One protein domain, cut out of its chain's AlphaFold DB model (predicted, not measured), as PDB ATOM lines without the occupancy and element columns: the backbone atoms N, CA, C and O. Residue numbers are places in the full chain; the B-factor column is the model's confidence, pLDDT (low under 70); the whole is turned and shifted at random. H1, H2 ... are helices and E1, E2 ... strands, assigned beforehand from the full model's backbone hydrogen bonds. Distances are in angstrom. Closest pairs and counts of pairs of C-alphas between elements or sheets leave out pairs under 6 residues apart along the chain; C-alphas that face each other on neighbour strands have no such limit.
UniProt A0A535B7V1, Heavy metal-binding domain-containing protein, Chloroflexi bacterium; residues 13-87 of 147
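This is residues 13 to 87 of the 147 residues of the protein "Heavy metal-binding domain-containing protein" of Chloroflexi bacterium (UniProt A0A535B7V1). A long thin rod has a small two-stranded sheet, E1 and E2, at one end and a short helix, H1, set at a steep angle to the long helix H2 at the other. The long helix H2 and the unnamed stretch of residues 18 to 30 span the length between these ends, so that the printed part runs out from the sheet and back to it. The printed part has 75 residues with two named helices and two named strands, in the order E1, H1, H2, E2; the sheet has the order E1 - E2 and is antiparallel, and the class is mixed, helices and strands. The whole is extended, with a radius of gyration of the C-alphas of 18.5 A and spans of 53 by 25 by 14 A.

The sheet is made of E1, residues 13 to 17, and E2, residues 82 to 86, which are antiparallel neighbours at 157 degrees between their directions. C-alphas 14 and 84 face each other at 4.6 A. N 13 and O 85 are within hydrogen-bond range at 2.8 A, and so are N 83 and O 16 at 3.0 A. H2, residues 48 to 72, and E1 are apart. H1, residues 31 to 42, and E2 are apart too. H1 and H2 are close but not clearly touching; their closest C-alphas, those of Ala 37 and Glu 49, are 7.3 A apart. The lines of H1 and H2 stand at a steep tilt of 56 degrees, and the two helices run opposite ways. In both H1 and H2 every O i to N i+4 pair is within hydrogen-bond range.

E1 begins at C-alpha 13, at (-1.417, 37.968, -38.624), and is 11.4 A long from first to last C-alpha. E2 is 12.5 A long and ends at C-alpha 86, at (-4.233, 42.111, -42.646). H2, the longest helix with 25 residues, measures 35.9 A and begins at C-alpha 48, at (-37.632, 21.841, -31.201). H1 has 12 residues and measures 17.2 A.

The two C-alphas farthest apart, those of Leu 39 and Leu 87, are 54.5 A apart, while the first and last printed C-alphas, those of Arg 13 and Leu 87, are 6.2 A apart. The link from E1 to H1, 13 residues, is long; that from H1 to H2 is tight, and that from H2 to E2 is short. Residues 41 to 46, of which 41 and 42 belong to H1, stand free. The printed part has no cut. The mean pLDDT of the printed part is 76.7, and residues 72 to 87 are under 70.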
ATOM      1  N   ARG A  13      -2.449  38.283 -39.622       76.75
ATOM      2  CA  ARG A  13      -1.417  37.968 -38.624       76.75
ATOM      3  C   ARG A  13      -1.858  38.413 -37.238       76.75
ATOM      4  O   ARG A  13      -2.288  39.552 -37.061       76.75
ATOM      5  N   ILE A  14      -1.697  37.535 -36.255       79.25
ATOM      6  CA  ILE A  14      -1.938  37.842 -34.843       79.25
ATOM      7  C   ILE A  14      -0.747  38.641 -34.308       79.25
ATOM      8  O   ILE A  14       0.378  38.151 -34.329       79.25
ATOM      9  N   VAL A  15      -0.980  39.873 -33.853       80.25
ATOM     10  CA  VAL A  15       0.082  40.752 -33.324       80.25
ATOM     11  C   VAL A  15       0.184  40.715 -31.801       80.25
ATOM     12  O   VAL A  15       1.237  41.012 -31.249       80.25
ATOM     13  N   GLU A  16      -0.902  40.367 -31.113       72.56
ATOM     14  CA  GLU A  16      -0.987  40.423 -29.654       72.56
ATOM     15  C   GLU A  16      -2.096  39.496 -29.137       72.56
ATOM     16  O   GLU A  16      -3.183  39.437 -29.721       72.56
ATOM     17  N   MET A  17      -1.830  38.816 -28.018       76.06
ATOM     18  CA  MET A  17      -2.785  37.980 -27.282       76.06
ATOM     19  C   MET A  17      -3.184  38.696 -25.995       76.06
ATOM     20  O   MET A  17      -2.340  38.889 -25.124       76.06
ATOM     21  N   LYS A  18      -4.455  39.083 -25.849       74.19
ATOM     22  CA  LYS A  18      -4.850  39.991 -24.764       74.19
ATOM     23  C   LYS A  18      -5.243  39.331 -23.421       74.19
ATOM     24  O   LYS A  18      -5.487  40.087 -22.496       74.19
ATOM     25  N   GLY A  19      -5.344  37.994 -23.248       75.06
ATOM     26  CA  GLY A  19      -5.823  37.293 -22.010       75.06
ATOM     27  C   GLY A  19      -6.922  36.230 -22.236       75.06
ATOM     28  O   GLY A  19      -6.740  35.490 -23.182       75.06
ATOM     29  N   GLN A  20      -8.026  36.123 -21.448       77.88
ATOM     30  CA  GLN A  20      -9.240  35.283 -21.716       77.88
ATOM     31  C   GLN A  20     -10.574  36.034 -21.580       77.88
ATOM     32  O   GLN A  20     -10.741  36.807 -20.648       77.88
ATOM     33  N   VAL A  21     -11.509  35.835 -22.526       82.88
ATOM     34  CA  VAL A  21     -12.873  36.404 -22.490       82.88
ATOM     35  C   VAL A  21     -13.893  35.279 -22.374       82.88
ATOM     36  O   VAL A  21     -13.754  34.240 -23.017       82.88
ATOM     37  N   PHE A  22     -14.940  35.513 -21.587       83.19
ATOM     38  CA  PHE A  22     -16.067  34.603 -21.431       83.19
ATOM     39  C   PHE A  22     -17.377  35.335 -21.723       83.19
ATOM     40  O   PHE A  22     -17.514  36.523 -21.429       83.19
ATOM     41  N   GLY A  23     -18.358  34.613 -22.258       86.31
ATOM     42  CA  GLY A  23     -19.745  35.055 -22.329       86.31
ATOM     43  C   GLY A  23     -20.644  33.858 -22.080       86.31
ATOM     44  O   GLY A  23     -20.715  32.949 -22.900       86.31
ATOM     45  N   LEU A  24     -21.284  33.847 -20.915       86.88
ATOM     46  CA  LEU A  24     -22.209  32.803 -20.498       86.88
ATOM     47  C   LEU A  24     -23.586  33.426 -20.315       86.88
ATOM     48  O   LEU A  24     -23.723  34.493 -19.716       86.88
ATOM     49  N   VAL A  25     -24.604  32.763 -20.855       89.69
ATOM     50  CA  VAL A  25     -25.996  33.196 -20.765       89.69
ATOM     51  C   VAL A  25     -26.842  31.974 -20.453       89.69
ATOM     52  O   VAL A  25     -26.783  30.975 -21.164       89.69
ATOM     53  N   VAL A  26     -27.643  32.072 -19.396       86.81
ATOM     54  CA  VAL A  26     -28.655  31.072 -19.051       86.81
ATOM     55  C   VAL A  26     -30.016  31.695 -19.313       86.81
ATOM     56  O   VAL A  26     -30.306  32.796 -18.841       86.81
ATOM     57  N   ARG A  27     -30.850  31.011 -20.096       85.38
ATOM     58  CA  ARG A  27     -32.238  31.409 -20.337       85.38
ATOM     59  C   ARG A  27     -33.155  30.414 -19.646       85.38
ATOM     60  O   ARG A  27     -33.035  29.212 -19.855       85.38
ATOM     61  N   SER A  28     -34.059  30.930 -18.821       80.12
ATOM     62  CA  SER A  28     -35.115  30.124 -18.221       80.12
ATOM     63  C   SER A  28     -36.284  30.027 -19.195       80.12
ATOM     64  O   SER A  28     -36.757  31.046 -19.700       80.12
ATOM     65  N   ARG A  29     -36.755  28.807 -19.451       73.62
ATOM     66  CA  ARG A  29     -38.091  28.568 -20.002       73.62
ATOM     67  C   ARG A  29     -39.032  28.435 -18.802       73.62
ATOM     68  O   ARG A  29     -38.710  27.732 -17.848       73.62
ATOM     69  N   GLY A  30     -40.148  29.167 -18.805       81.00
ATOM     70  CA  GLY A  30     -41.115  29.150 -17.701       81.00
ATOM     71  C   GLY A  30     -41.638  27.740 -17.387       81.00
ATOM     72  O   GLY A  30     -41.551  26.836 -18.219       81.00
ATOM     73  N   LEU A  31     -42.211  27.552 -16.192       74.69
ATOM     74  CA  LEU A  31     -42.588  26.232 -15.656       74.69
ATOM     75  C   LEU A  31     -43.476  25.411 -16.613       74.69
ATOM     76  O   LEU A  31     -43.232  24.224 -16.806       74.69
ATOM     77  N   GLY A  32     -44.448  26.049 -17.276       76.69
ATOM     78  CA  GLY A  32     -45.345  25.376 -18.227       76.69
ATOM     79  C   GLY A  32     -44.647  24.854 -19.489       76.69
ATOM     80  O   GLY A  32     -44.963  23.763 -19.958       76.69
ATOM     81  N   GLY A  33     -43.647  25.582 -20.000       77.81
ATOM     82  CA  GLY A  33     -42.861  25.149 -21.158       77.81
ATOM     83  C   GLY A  33     -41.992  23.931 -20.844       77.81
ATOM     84  O   GLY A  33     -41.872  23.036 -21.676       77.81
ATOM     85  N   ASN A  34     -41.453  23.854 -19.624       80.25
ATOM     86  CA  ASN A  34     -40.647  22.712 -19.184       80.25
ATOM     87  C   ASN A  34     -41.488  21.444 -18.984       80.25
ATOM     88  O   ASN A  34     -41.017  20.354 -19.293       80.25
ATOM     89  N   ILE A  35     -42.733  21.571 -18.508       79.81
ATOM     90  CA  ILE A  35     -43.641  20.423 -18.341       79.81
ATOM     91  C   ILE A  35     -44.045  19.860 -19.709       79.81
ATOM     92  O   ILE A  35     -43.930  18.658 -19.930       79.81
ATOM     93  N   MET A  36     -44.457  20.717 -20.649       76.88
ATOM     94  CA  MET A  36     -44.840  20.280 -21.997       76.88
ATOM     95  C   MET A  36     -43.658  19.665 -22.758       76.88
ATOM     96  O   MET A  36     -43.805  18.626 -23.403       76.88
ATOM     97  N   ALA A  37     -42.474  20.271 -22.641       77.69
ATOM     98  CA  ALA A  37     -41.252  19.720 -23.210       77.69
ATOM     99  C   ALA A  37     -40.902  18.362 -22.583       77.69
ATOM    100  O   ALA A  37     -40.587  17.434 -23.316       77.69
ATOM    101  N   GLY A  38     -41.045  18.207 -21.262       79.94
ATOM    102  CA  GLY A  38     -40.839  16.935 -20.565       79.94
ATOM    103  C   GLY A  38     -41.799  15.830 -21.015       79.94
ATOM    104  O   GLY A  38     -41.375  14.693 -21.204       79.94
ATOM    105  N   LEU A  39     -43.071  16.161 -21.260       80.19
ATOM    106  CA  LEU A  39     -44.042  15.217 -21.825       80.19
ATOM    107  C   LEU A  39     -43.678  14.817 -23.262       80.19
ATOM    108  O   LEU A  39     -43.779  13.642 -23.614       80.19
ATOM    109  N   ARG A  40     -43.203  15.765 -24.080       77.62
ATOM    110  CA  ARG A  40     -42.749  15.486 -25.451       77.62
ATOM    111  C   ARG A  40     -41.444  14.675 -25.480       77.62
ATOM    112  O   ARG A  40     -41.315  13.806 -26.334       77.62
ATOM    113  N   SER A  41     -40.540  14.867 -24.512       77.94
ATOM    114  CA  SER A  41     -39.323  14.053 -24.342       77.94
ATOM    115  C   SER A  41     -39.625  12.570 -24.136       77.94
ATOM    116  O   SER A  41     -38.894  11.721 -24.637       77.94
ATOM    117  N   LEU A  42     -40.696  12.246 -23.402       77.50
ATOM    118  CA  LEU A  42     -41.106  10.859 -23.149       77.50
ATOM    119  C   LEU A  42     -41.674  10.180 -24.403       77.50
ATOM    120  O   LEU A  42     -41.557   8.967 -24.542       77.50
ATOM    121  N   GLY A  43     -42.257  10.960 -25.319       77.56
ATOM    122  CA  GLY A  43     -42.747  10.481 -26.614       77.56
ATOM    123  C   GLY A  43     -41.645  10.171 -27.633       77.56
ATOM    124  O   GLY A  43     -41.935   9.540 -28.645       77.56
ATOM    125  N   GLY A  44     -40.397  10.567 -27.354       73.38
ATOM    126  CA  GLY A  44     -39.247  10.366 -28.233       73.38
ATOM    127  C   GLY A  44     -39.222  11.329 -29.425       73.38
ATOM    128  O   GLY A  44     -40.211  11.516 -30.126       73.38
ATOM    129  N   GLY A  45     -38.065  11.950 -29.664       79.38
ATOM    130  CA  GLY A  45     -37.848  12.894 -30.764       79.38
ATOM    131  C   GLY A  45     -37.017  14.107 -30.350       79.38
ATOM    132  O   GLY A  45     -36.686  14.284 -29.178       79.38
ATOM    133  N   GLU A  46     -36.666  14.945 -31.327       78.62
ATOM    134  CA  GLU A  46     -36.056  16.247 -31.061       78.62
ATOM    135  C   GLU A  46     -37.095  17.203 -30.461       78.62
ATOM    136  O   GLU A  46     -38.209  17.348 -30.971       78.62
ATOM    137  N   ILE A  47     -36.719  17.882 -29.379       83.25
ATOM    138  CA  ILE A  47     -37.555  18.904 -28.751       83.25
ATOM    139  C   ILE A  47     -37.162  20.240 -29.367       83.25
ATOM    140  O   ILE A  47     -36.245  20.912 -28.886       83.25
ATOM    141  N   VAL A  48     -37.865  20.607 -30.435       81.56
ATOM    142  CA  VAL A  48     -37.632  21.841 -31.201       81.56
ATOM    143  C   VAL A  48     -37.556  23.061 -30.276       81.56
ATOM    144  O   VAL A  48     -36.699  23.923 -30.447       81.56
ATOM    145  N   GLU A  49     -38.361  23.090 -29.210       79.94
ATOM    146  CA  GLU A  49     -38.338  24.181 -28.237       79.94
ATOM    147  C   GLU A  49     -36.998  24.342 -27.501       79.94
ATOM    148  O   GLU A  49     -36.601  25.466 -27.184       79.94
ATOM    149  N   TYR A  50     -36.295  23.251 -27.188       83.38
ATOM    150  CA  TYR A  50     -34.971  23.349 -26.571       83.38
ATOM    151  C   TYR A  50     -33.911  23.736 -27.593       83.38
ATOM    152  O   TYR A  50     -33.035  24.534 -27.259       83.38
ATOM    153  N   THR A  51     -34.014  23.244 -28.829       86.81
ATOM    154  CA  THR A  51     -33.122  23.642 -29.923       86.81
ATOM    155  C   THR A  51     -33.177  25.159 -30.134       86.81
ATOM    156  O   THR A  51     -32.143  25.822 -30.073       86.81
ATOM    157  N   GLU A  52     -34.376  25.740 -30.230       87.94
ATOM    158  CA  GLU A  52     -34.566  27.194 -30.337       87.94
ATOM    159  C   GLU A  52     -33.997  27.957 -29.129       87.94
ATOM    160  O   GLU A  52     -33.316  28.972 -29.293       87.94
ATOM    161  N   LEU A  53     -34.219  27.460 -27.900       89.75
ATOM    162  CA  LEU A  53     -33.645  28.077 -26.694       89.75
ATOM    163  C   LEU A  53     -32.116  28.137 -26.770       89.75
ATOM    164  O   LEU A  53     -31.510  29.143 -26.398       89.75
ATOM    165  N   LEU A  54     -31.496  27.032 -27.181       89.94
ATOM    166  CA  LEU A  54     -30.048  26.898 -27.240       89.94
ATOM    167  C   LEU A  54     -29.463  27.769 -28.347       89.94
ATOM    168  O   LEU A  54     -28.417  28.385 -28.137       89.94
ATOM    169  N   GLU A  55     -30.142  27.887 -29.486       91.81
ATOM    170  CA  GLU A  55     -29.745  28.819 -30.537       91.81
ATOM    171  C   GLU A  55     -29.765  30.272 -30.057       91.81
ATOM    172  O   GLU A  55     -28.782  30.997 -30.250       91.81
ATOM    173  N   ASP A  56     -30.832  30.689 -29.377       92.12
ATOM    174  CA  ASP A  56     -30.951  32.041 -28.832       92.12
ATOM    175  C   ASP A  56     -29.951  32.306 -27.704       92.12
ATOM    176  O   ASP A  56     -29.379  33.397 -27.604       92.12
ATOM    177  N   ALA A  57     -29.704  31.314 -26.847       92.12
ATOM    178  CA  ALA A  57     -28.675  31.395 -25.819       92.12
ATOM    179  C   ALA A  57     -27.282  31.526 -26.450       92.12
ATOM    180  O   ALA A  57     -26.491  32.357 -26.002       92.12
ATOM    181  N   ARG A  58     -27.000  30.779 -27.526       92.50
ATOM    182  CA  ARG A  58     -25.735  30.852 -28.269       92.50
ATOM    183  C   ARG A  58     -25.526  32.230 -28.892       92.50
ATOM    184  O   ARG A  58     -24.443  32.788 -28.739       92.50
ATOM    185  N   ARG A  59     -26.545  32.795 -29.553       92.00
ATOM    186  CA  ARG A  59     -26.478  34.148 -30.143       92.00
ATOM    187  C   ARG A  59     -26.147  35.190 -29.071       92.00
ATOM    188  O   ARG A  59     -25.145  35.889 -29.185       92.00
ATOM    189  N   HIS A  60     -26.886  35.184 -27.961       92.94
ATOM    190  CA  HIS A  60     -26.617  36.095 -26.846       92.94
ATOM    191  C   HIS A  60     -25.245  35.884 -26.192       92.94
ATOM    192  O   HIS A  60     -24.619  36.849 -25.754       92.94
ATOM    193  N   ALA A  61     -24.775  34.639 -26.080       91.69
ATOM    194  CA  ALA A  61     -23.458  34.344 -25.526       91.69
ATOM    195  C   ALA A  61     -22.346  34.947 -26.395       91.69
ATOM    196  O   ALA A  61     -21.445  35.593 -25.860       91.69
ATOM    197  N   VAL A  62     -22.446  34.816 -27.723       90.56
ATOM    198  CA  VAL A  62     -21.511  35.446 -28.670       90.56
ATOM    199  C   VAL A  62     -21.550  36.967 -28.541       90.56
ATOM    200  O   VAL A  62     -20.495  37.587 -28.426       90.56
ATOM    201  N   ASP A  63     -22.735  37.570 -28.452       91.00
ATOM    202  CA  ASP A  63     -22.860  39.020 -28.265       91.00
ATOM    203  C   ASP A  63     -22.187  39.492 -26.970       91.00
ATOM    204  O   ASP A  63     -21.490  40.509 -26.955       91.00
ATOM    205  N   ARG A  64     -22.330  38.730 -25.875       90.75
ATOM    206  CA  ARG A  64     -21.638  39.015 -24.610       90.75
ATOM    207  C   ARG A  64     -20.126  38.863 -24.723       90.75
ATOM    208  O   ARG A  64     -19.416  39.691 -24.162       90.75
ATOM    209  N   ILE A  65     -19.631  37.869 -25.463       88.56
ATOM    210  CA  ILE A  65     -18.193  37.727 -25.742       88.56
ATOM    211  C   ILE A  65     -17.682  38.959 -26.492       88.56
ATOM    212  O   ILE A  65     -16.671  39.530 -26.092       88.56
ATOM    213  N   VAL A  66     -18.390  39.413 -27.529       88.25
ATOM    214  CA  VAL A  66     -17.999  40.588 -28.327       88.25
ATOM    215  C   VAL A  66     -18.011  41.864 -27.481       88.25
ATOM    216  O   VAL A  66     -17.067  42.654 -27.543       88.25
ATOM    217  N   GLN A  67     -19.040  42.060 -26.654       88.62
ATOM    218  CA  GLN A  67     -19.126  43.201 -25.736       88.62
ATOM    219  C   GLN A  67     -17.987  43.189 -24.711       88.62
ATOM    220  O   GLN A  67     -17.334  44.213 -24.506       88.62
ATOM    221  N   ASN A  68     -17.716  42.033 -24.101       85.69
ATOM    222  CA  ASN A  68     -16.636  41.880 -23.130       85.69
ATOM    223  C   ASN A  68     -15.265  42.081 -23.785       85.69
ATOM    224  O   ASN A  68     -14.434  42.783 -23.223       85.69
ATOM    225  N   ALA A  69     -15.048  41.560 -24.995       81.81
ATOM    226  CA  ALA A  69     -13.823  41.785 -25.756       81.81
ATOM    227  C   ALA A  69     -13.616  43.272 -26.081       81.81
ATOM    228  O   ALA A  69     -12.532  43.799 -25.855       81.81
ATOM    229  N   THR A  70     -14.666  43.972 -26.521       82.00
ATOM    230  CA  THR A  70     -14.609  45.416 -26.815       82.00
ATOM    231  C   THR A  70     -14.319  46.240 -25.555       82.00
ATOM    232  O   THR A  70     -13.616  47.249 -25.604       82.00
ATOM    233  N   ARG A  71     -14.842  45.815 -24.397       77.75
ATOM    234  CA  ARG A  71     -14.562  46.464 -23.111       77.75
ATOM    235  C   ARG A  71     -13.129  46.203 -22.648       77.75
ATOM    236  O   ARG A  71     -12.445  47.147 -22.271       77.75
ATOM    237  N   SER A  72     -12.654  44.964 -22.737       67.31
ATOM    238  CA  SER A  72     -11.271  44.607 -22.407       67.31
ATOM    239  C   SER A  72     -10.248  45.169 -23.397       67.31
ATOM    240  O   SER A  72      -9.089  45.326 -23.053       67.31
ATOM    241  N   GLU A  73     -10.625  45.544 -24.621       59.84
ATOM    242  CA  GLU A  73      -9.718  46.316 -25.480       59.84
ATOM    243  C   GLU A  73      -9.335  47.671 -24.869       59.84
ATOM    244  O   GLU A  73      -8.266  48.185 -25.204       59.84
ATOM    245  N   ARG A  74     -10.163  48.217 -23.964       52.97
ATOM    246  CA  ARG A  74      -9.840  49.408 -23.164       52.97
ATOM    247  C   ARG A  74      -9.056  49.089 -21.886       52.97
ATOM    248  O   ARG A  74      -8.271  49.931 -21.468       52.97
ATOM    249  N   ASP A  75      -9.225  47.895 -21.318       47.22
ATOM    250  CA  ASP A  75      -8.516  47.425 -20.120       47.22
ATOM    251  C   ASP A  75      -7.493  46.339 -20.492       47.22
ATOM    252  O   ASP A  75      -7.820  45.159 -20.606       47.22
ATOM    253  N   VAL A  76      -6.232  46.758 -20.644       48.78
ATOM    254  CA  VAL A  76      -5.039  46.022 -21.137       48.78
ATOM    255  C   VAL A  76      -4.744  44.686 -20.420       48.78
ATOM    256  O   VAL A  76      -3.827  43.960 -20.790       48.78
ATOM    257  N   SER A  77      -5.513  44.320 -19.402       42.09
ATOM    258  CA  SER A  77      -5.123  43.292 -18.451       42.09
ATOM    259  C   SER A  77      -5.485  41.869 -18.871       42.09
ATOM    260  O   SER A  77      -4.664  41.007 -18.604       42.09
ATOM    261  N   ASN A  78      -6.658  41.581 -19.473       34.94
ATOM    262  CA  ASN A  78      -7.069  40.191 -19.781       34.94
ATOM    263  C   ASN A  78      -8.265  40.044 -20.784       34.94
ATOM    264  O   ASN A  78      -9.409  40.317 -20.431       34.94
ATOM    265  N   ALA A  79      -8.038  39.527 -22.003       40.16
ATOM    266  CA  ALA A  79      -8.997  39.073 -23.029       40.16
ATOM    267  C   ALA A  79      -8.399  38.135 -24.121       40.16
ATOM    268  O   ALA A  79      -7.501  38.540 -24.845       40.16
ATOM    269  N   ARG A  80      -8.901  36.900 -24.346       44.06
ATOM    270  CA  ARG A  80      -8.369  35.976 -25.397       44.06
ATOM    271  C   ARG A  80      -8.995  36.386 -26.704       44.06
ATOM    272  O   ARG A  80      -9.952  35.784 -27.166       44.06
ATOM    273  N   MET A  81      -8.484  37.476 -27.236       54.91
ATOM    274  CA  MET A  81      -8.803  37.974 -28.550       54.91
ATOM    275  C   MET A  81      -7.461  38.293 -29.186       54.91
ATOM    276  O   MET A  81      -6.695  39.117 -28.679       54.91
ATOM    277  N   ALA A  82      -7.149  37.563 -30.246       54.66
ATOM    278  CA  ALA A  82      -5.983  37.828 -31.056       54.66
ATOM    279  C   ALA A  82      -6.239  39.119 -31.837       54.66
ATOM    280  O   ALA A  82      -7.144  39.173 -32.675       54.66
ATOM    281  N   ARG A  83      -5.464  40.174 -31.567       61.91
ATOM    282  CA  ARG A  83      -5.509  41.362 -32.424       61.91
ATOM    283  C   ARG A  83      -4.924  40.953 -33.771       61.91
ATOM    284  O   ARG A  83      -3.768  40.540 -33.835       61.91
ATOM    285  N   THR A  84      -5.723  41.025 -34.826       60.31
ATOM    286  CA  THR A  84      -5.332  40.604 -36.172       60.31
ATOM    287  C   THR A  84      -5.060  41.817 -37.055       60.31
ATOM    288  O   THR A  84      -5.805  42.793 -37.028       60.31
ATOM    289  N   ALA A  85      -3.980  41.768 -37.832       62.19
ATOM    290  CA  ALA A  85      -3.667  42.743 -38.873       62.19
ATOM    291  C   ALA A  85      -3.708  42.050 -40.246       62.19
ATOM    292  O   ALA A  85      -3.264  40.901 -40.334       62.19
ATOM    293  N   PRO A  86      -4.231  42.693 -41.306       66.50
ATOM    294  CA  PRO A  86      -4.233  42.111 -42.646       66.50
ATOM    295  C   PRO A  86      -2.796  41.861 -43.127       66.50
ATOM    296  O   PRO A  86      -1.922  42.707 -42.939       66.50
ATOM    297  N   LEU A  87      -2.553  40.695 -43.732       68.56
ATOM    298  CA  LEU A  87      -1.260  40.355 -44.332       68.56
ATOM    299  C   LEU A  87      -1.036  41.203 -45.593       68.56
ATOM    300  O   LEU A  87      -1.878  41.208 -46.495       68.56
TER     301      LEU A  87